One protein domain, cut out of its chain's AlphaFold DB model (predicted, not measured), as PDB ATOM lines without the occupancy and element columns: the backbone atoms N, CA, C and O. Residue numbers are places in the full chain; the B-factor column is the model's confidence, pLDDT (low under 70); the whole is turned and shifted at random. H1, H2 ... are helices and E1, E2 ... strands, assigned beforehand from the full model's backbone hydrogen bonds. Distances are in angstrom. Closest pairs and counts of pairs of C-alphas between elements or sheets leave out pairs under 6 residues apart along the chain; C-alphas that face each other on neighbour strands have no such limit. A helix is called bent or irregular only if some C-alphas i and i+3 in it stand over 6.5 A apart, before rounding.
ATOM      1  N   LEU A  21     -19.244 -29.785  19.634       81.88
ATOM      2  CA  LEU A  21     -20.505 -29.837  18.902       81.88
ATOM      3  C   LEU A  21     -20.566 -28.686  17.889       81.88
ATOM      4  O   LEU A  21     -20.329 -27.524  18.218       81.88
ATOM      5  N   LYS A  22     -20.927 -28.997  16.643       84.62
ATOM      6  CA  LYS A  22     -21.263 -28.013  15.611       84.62
ATOM      7  C   LYS A  22     -22.768 -27.975  15.409       84.62
ATOM      8  O   LYS A  22     -23.412 -29.001  15.205       84.62
ATOM      9  N   THR A  23     -23.308 -26.761  15.418       88.06
ATOM     10  CA  THR A  23     -24.698 -26.492  15.051       88.06
ATOM     11  C   THR A  23     -24.739 -25.892  13.651       88.06
ATOM     12  O   THR A  23     -24.083 -24.886  13.387       88.06
ATOM     13  N   VAL A  24     -25.510 -26.503  12.755       86.00
ATOM     14  CA  VAL A  24     -25.708 -26.043  11.377       86.00
ATOM     15  C   VAL A  24     -27.195 -25.821  11.140       86.00
ATOM     16  O   VAL A  24     -28.023 -26.663  11.484       86.00
ATOM     17  N   LYS A  25     -27.541 -24.681  10.537       91.31
ATOM     18  CA  LYS A  25     -28.914 -24.348  10.154       91.31
ATOM     19  C   LYS A  25     -29.076 -24.479   8.642       91.31
ATOM     20  O   LYS A  25     -28.371 -23.813   7.889       91.31
ATOM     21  N   PHE A  26     -30.023 -25.305   8.211       77.31
ATOM     22  CA  PHE A  26     -30.414 -25.467   6.817       77.31
ATOM     23  C   PHE A  26     -31.894 -25.110   6.656       77.31
ATOM     24  O   PHE A  26     -32.788 -25.886   6.996       77.31
ATOM     25  N   GLY A  27     -32.161 -23.889   6.183       88.62
ATOM     26  CA  GLY A  27     -33.521 -23.352   6.116       88.62
ATOM     27  C   GLY A  27     -34.160 -23.257   7.505       88.62
ATOM     28  O   GLY A  27     -33.674 -22.521   8.366       88.62
ATOM     29  N   SER A  28     -35.251 -23.998   7.719       90.12
ATOM     30  CA  SER A  28     -35.951 -24.102   9.007       90.12
ATOM     31  C   SER A  28     -35.409 -25.198   9.931       90.12
ATOM     32  O   SER A  28     -35.853 -25.286  11.073       90.12
ATOM     33  N   VAL A  29     -34.468 -26.028   9.470       85.56
ATOM     34  CA  VAL A  29     -33.929 -27.155  10.243       85.56
ATOM     35  C   VAL A  29     -32.608 -26.762  10.897       85.56
ATOM     36  O   VAL A  29     -31.710 -26.244  10.236       85.56
ATOM     37  N   THR A  30     -32.478 -27.050  12.189       89.75
ATOM     38  CA  THR A  30     -31.230 -26.911  12.948       89.75
ATOM     39  C   THR A  30     -30.744 -28.301  13.330       89.75
ATOM     40  O   THR A  30     -31.488 -29.063  13.943       89.75
ATOM     41  N   VAL A  31     -29.506 -28.628  12.972       86.19
ATOM     42  CA  VAL A  31     -28.852 -29.887  13.337       86.19
ATOM     43  C   VAL A  31     -27.675 -29.564  14.240       86.19
ATOM     44  O   VAL A  31     -26.820 -28.759  13.870       86.19
ATOM     45  N   THR A  32     -27.620 -30.203  15.404       88.50
ATOM     46  CA  THR A  32     -26.487 -30.130  16.329       88.50
ATOM     47  C   THR A  32     -25.904 -31.524  16.479       88.50
ATOM     48  O   THR A  32     -26.629 -32.476  16.758       88.50
ATOM     49  N   GLY A  33     -24.600 -31.650  16.274       87.38
ATOM     50  CA  GLY A  33     -23.893 -32.920  16.393       87.38
ATOM     51  C   GLY A  33     -22.391 -32.712  16.556       87.38
ATOM     52  O   GLY A  33     -21.923 -31.576  16.455       87.38
ATOM     53  N   PRO A  34     -21.626 -33.778  16.824       87.06
ATOM     54  CA  PRO A  34     -20.175 -33.687  16.938       87.06
ATOM     55  C   PRO A  34     -19.560 -33.159  15.639       87.06
ATOM     56  O   PRO A  34     -19.989 -33.515  14.539       87.06
ATOM     57  N   ALA A  35     -18.559 -32.287  15.762       84.25
ATOM     58  CA  ALA A  35     -17.782 -31.852  14.615       84.25
ATOM     59  C   ALA A  35     -17.073 -33.065  13.986       84.25
ATOM     60  O   ALA A  35     -16.474 -33.858  14.714       84.25
ATOM     61  N   PRO A  36     -17.115 -33.209  12.650       84.38
ATOM     62  CA  PRO A  36     -16.373 -34.261  11.974       84.38
ATOM     63  C   PRO A  36     -14.874 -34.061  12.192       84.38
ATOM     64  O   PRO A  36     -14.386 -32.926  12.272       84.38
ATOM     65  N   SER A  37     -14.147 -35.170  12.249       88.81
ATOM     66  CA  SER A  37     -12.689 -35.154  12.331       88.81
ATOM     67  C   SER A  37     -12.072 -34.504  11.086       88.81
ATOM     68  O   SER A  37     -12.666 -34.477  10.003       88.81
ATOM     69  N   ALA A  38     -10.847 -33.987  11.213       87.69
ATOM     70  CA  ALA A  38     -10.130 -33.397  10.080       87.69
ATOM     71  C   ALA A  38      -9.942 -34.400   8.923       87.69
ATOM     72  O   ALA A  38     -10.027 -34.026   7.751       87.69
ATOM     73  N   GLU A  39      -9.752 -35.680   9.245       88.81
ATOM     74  CA  GLU A  39      -9.609 -36.762   8.267       88.81
ATOM     75  C   GLU A  39     -10.903 -37.018   7.486       88.81
ATOM     76  O   GLU A  39     -10.869 -37.179   6.264       88.81
ATOM     77  N   GLU A  40     -12.053 -37.015   8.164       87.44
ATOM     78  CA  GLU A  40     -13.362 -37.153   7.518       87.44
ATOM     79  C   GLU A  40     -13.667 -35.961   6.613       87.44
ATOM     80  O   GLU A  40     -14.131 -36.146   5.486       87.44
ATOM     81  N   VAL A  41     -13.356 -34.738   7.059       88.75
ATOM     82  CA  VAL A  41     -13.505 -33.536   6.225       88.75
ATOM     83  C   VAL A  41     -12.665 -33.670   4.959       88.75
ATOM     84  O   VAL A  41     -13.186 -33.486   3.858       88.75
ATOM     85  N   GLN A  42     -11.392 -34.042   5.090       90.31
ATOM     86  CA  GLN A  42     -10.500 -34.179   3.944       90.31
ATOM     87  C   GLN A  42     -10.971 -35.275   2.979       90.31
ATOM     88  O   GLN A  42     -10.970 -35.070   1.763       90.31
ATOM     89  N   ARG A  43     -11.425 -36.420   3.502       92.38
ATOM     90  CA  ARG A  43     -11.993 -37.507   2.693       92.38
ATOM     91  C   ARG A  43     -13.202 -37.029   1.894       92.38
ATOM     92  O   ARG A  43     -13.238 -37.219   0.678       92.38
ATOM     93  N   ASN A  44     -14.138 -36.347   2.552       91.31
ATOM     94  CA  ASN A  44     -15.341 -35.816   1.915       91.31
ATOM     95  C   ASN A  44     -15.001 -34.794   0.821       91.31
ATOM     96  O   ASN A  44     -15.587 -34.834  -0.260       91.31
ATOM     97  N   VAL A  45     -14.019 -33.915   1.056       91.31
ATOM     98  CA  VAL A  45     -13.533 -32.958   0.046       91.31
ATOM     99  C   VAL A  45     -12.991 -33.690  -1.182       91.31
ATOM    100  O   VAL A  45     -13.373 -33.367  -2.309       91.31
ATOM    101  N   VAL A  46     -12.152 -34.711  -0.988       92.88
ATOM    102  CA  VAL A  46     -11.575 -35.498  -2.090       92.88
ATOM    103  C   VAL A  46     -12.662 -36.235  -2.882       92.88
ATOM    104  O   VAL A  46     -12.638 -36.250  -4.116       92.88
ATOM    105  N   GLU A  47     -13.639 -36.842  -2.210       93.00
ATOM    106  CA  GLU A  47     -14.746 -37.544  -2.870       93.00
ATOM    107  C   GLU A  47     -15.673 -36.597  -3.641       93.00
ATOM    108  O   GLU A  47     -16.080 -36.903  -4.772       93.00
ATOM    109  N   ALA A  48     -15.954 -35.420  -3.078       88.19
ATOM    110  CA  ALA A  48     -16.729 -34.379  -3.739       88.19
ATOM    111  C   ALA A  48     -16.015 -33.882  -5.005       88.19
ATOM    112  O   ALA A  48     -16.625 -33.837  -6.076       88.19
ATOM    113  N   GLN A  49     -14.708 -33.610  -4.924       90.19
ATOM    114  CA  GLN A  49     -13.887 -33.213  -6.074       90.19
ATOM    115  C   GLN A  49     -13.897 -34.273  -7.182       90.19
ATOM    116  O   GLN A  49     -14.113 -33.947  -8.351       90.19
ATOM    117  N   LYS A  50     -13.735 -35.557  -6.830       91.75
ATOM    118  CA  LYS A  50     -13.819 -36.666  -7.799       91.75
ATOM    119  C   LYS A  50     -15.184 -36.717  -8.482       91.75
ATOM    120  O   LYS A  50     -15.264 -36.966  -9.685       91.75
ATOM    121  N   SER A  51     -16.257 -36.506  -7.728       90.25
ATOM    122  CA  SER A  51     -17.625 -36.533  -8.253       90.25
ATOM    123  C   SER A  51     -17.905 -35.357  -9.183       90.25
ATOM    124  O   SER A  51     -18.426 -35.557 -10.283       90.25
ATOM    125  N   LEU A  52     -17.455 -34.160  -8.807       89.25
ATOM    126  CA  LEU A  52     -17.535 -32.968  -9.643       89.25
ATOM    127  C   LEU A  52     -16.748 -33.136 -10.949       89.25
ATOM    128  O   LEU A  52     -17.270 -32.831 -12.017       89.25
ATOM    129  N   ALA A  53     -15.538 -33.700 -10.896       86.00
ATOM    130  CA  ALA A  53     -14.736 -33.959 -12.091       86.00
ATOM    131  C   ALA A  53     -15.449 -34.891 -13.091       86.00
ATOM    132  O   ALA A  53     -15.360 -34.689 -14.305       86.00
ATOM    133  N   ARG A  54     -16.200 -35.893 -12.604       86.56
ATOM    134  CA  ARG A  54     -17.030 -36.758 -13.464       86.56
ATOM    135  C   ARG A  54     -18.198 -35.993 -14.087       86.56
ATOM    136  O   ARG A  54     -18.474 -36.180 -15.272       86.56
ATOM    137  N   ALA A  55     -18.866 -35.139 -13.313       84.88
ATOM    138  CA  ALA A  55     -19.983 -34.328 -13.792       84.88
ATOM    139  C   ALA A  55     -19.534 -33.298 -14.840       84.88
ATOM    140  O   ALA A  55     -20.171 -33.173 -15.885       84.88
ATOM    141  N   LEU A  56     -18.393 -32.638 -14.622       82.12
ATOM    142  CA  LEU A  56     -17.861 -31.608 -15.513       82.12
ATOM    143  C   LEU A  56     -17.654 -32.133 -16.940       82.12
ATOM    144  O   LEU A  56     -18.069 -31.492 -17.899       82.12
ATOM    145  N   ARG A  57     -17.129 -33.354 -17.102       75.56
ATOM    146  CA  ARG A  57     -16.983 -34.002 -18.424       75.56
ATOM    147  C   ARG A  57     -18.308 -34.162 -19.171       75.56
ATOM    148  O   ARG A  57     -18.333 -34.216 -20.395       75.56
ATOM    149  N   ARG A  58     -19.414 -34.298 -18.436       76.81
ATOM    150  CA  ARG A  58     -20.767 -34.420 -18.991       76.81
ATOM    151  C   ARG A  58     -21.363 -33.051 -19.319       76.81
ATOM    152  O   ARG A  58     -22.115 -32.974 -20.281       76.81
ATOM    153  N   MET A  59     -20.989 -32.016 -18.566       75.69
ATOM    154  CA  MET A  59     -21.391 -30.623 -18.794       75.69
ATOM    155  C   MET A  59     -20.615 -29.954 -19.934       75.69
ATOM    156  O   MET A  59     -21.163 -29.097 -20.602       75.69
ATOM    157  N   LEU A  60     -19.379 -30.369 -20.213       76.44
ATOM    158  CA  LEU A  60     -18.561 -29.835 -21.314       76.44
ATOM    159  C   LEU A  60     -18.822 -30.527 -22.667       76.44
ATOM    160  O   LEU A  60     -17.984 -30.481 -23.565       76.44
ATOM    161  N   ARG A  61     -19.949 -31.234 -22.816       74.94
ATOM    162  CA  ARG A  61     -20.297 -31.896 -24.081       74.94
ATOM    163  C   ARG A  61     -20.759 -30.876 -25.125       74.94
ATOM    164  O   ARG A  61     -21.433 -29.915 -24.755       74.94
ATOM    165  N   PRO A  62     -20.507 -31.132 -26.423       65.62
ATOM    166  CA  PRO A  62     -21.113 -30.361 -27.504       65.62
ATOM    167  C   PRO A  62     -22.637 -30.277 -27.328       65.62
ATOM    168  O   PRO A  62     -23.290 -31.303 -27.131       65.62
ATOM    169  N   GLY A  63     -23.183 -29.059 -27.364       73.69
ATOM    170  CA  GLY A  63     -24.610 -28.776 -27.163       73.69
ATOM    171  C   GLY A  63     -24.990 -28.245 -25.776       73.69
ATOM    172  O   GLY A  63     -26.135 -27.841 -25.593       73.69
ATOM    173  N   ILE A  64     -24.062 -28.205 -24.813       70.81
ATOM    174  CA  ILE A  64     -24.254 -27.481 -23.548       70.81
ATOM    175  C   ILE A  64     -23.519 -26.149 -23.652       70.81
ATOM    176  O   ILE A  64     -22.292 -26.117 -23.730       70.81
ATOM    177  N   ASP A  65     -24.285 -25.062 -23.656       68.25
ATOM    178  CA  ASP A  65     -23.748 -23.711 -23.554       68.25
ATOM    179  C   ASP A  65     -23.679 -23.312 -22.075       68.25
ATOM    180  O   ASP A  65     -24.668 -23.397 -21.343       68.25
TER     181      ASP A  65
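This is residues 21 to 65 of the 107 residues of an uncharacterized protein of Duganella sp. FT80W (UniProt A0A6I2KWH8). Picture a two-stranded hairpin, E1 and E2, and one long helix, H1, set as the two arms of an open V, with the short link of residues 35 to 37 at its corner. The helix arm has no other part packed along it: residues 37 to 65 stand free, H1 and the tail after it included, and so do residues 25 to 30 round the hairpin's turn. The printed part has 45 residues with two named strands and one named helix, in the order E1, E2, H1; the strands form an antiparallel sheet in the order E1 - E2, and the class is mixed, helices and strands. The whole is extended, with a radius of gyration of the C-alphas of 16.2 A, and it is flat, with spans of 46 by 29 by 8 A.

Find C-alpha 21 at (-20.505, -29.837, 18.902), where the printed part begins; from there strand E1, residues 21 to 26, runs 16.2 A from first to last C-alpha. After Gly 27 and Ser 28, look for strand E2, residues 29 to 34, which runs 16.6 A. Then pass Ala 35, Pro 36 and Ser 37 and find C-alpha 38 at (-10.130, -33.397, 10.080). Here helix H1, residues 38 to 59, begins, and it runs 31.1 A to C-alpha 59 at (-21.391, -30.623, -18.794). Residues 60 to 65 follow it.

Begin with E1 and E2, a hairpin of antiparallel neighbour strands whose N-to-C directions stand at 158 degrees. Look at the C-alphas that face each other: those of Leu 21 and Pro 34 are 4.3 A apart, and those of Phe 26 and Val 29 are 5.2 A apart. Between the strands you will find N 24 and O 31 within hydrogen-bond range at 2.8 A, and N 31 and O 24 at 2.9 A. The link from E1 to E2 is tight, with 2 residues between them. The link from E2 to H1 is tight too, with 3 residues between them. E1 and H1 are apart. Along H1, which is not bent, 16 of 18 O i to N i+4 pairs are within hydrogen-bond range.

Look for the two C-alphas farthest apart, those of Leu 21 and Pro 62, at 46.4 A. The first and last printed C-alphas, of Leu 21 and Asp 65, are 43.0 A apart. The printed part runs from residue 21 to residue 65 without a cut, and no link is long. In the B-factor column the mean pLDDT of the printed part is 84.9; residues 62 and 65 are under 70, where the model's confidence is low.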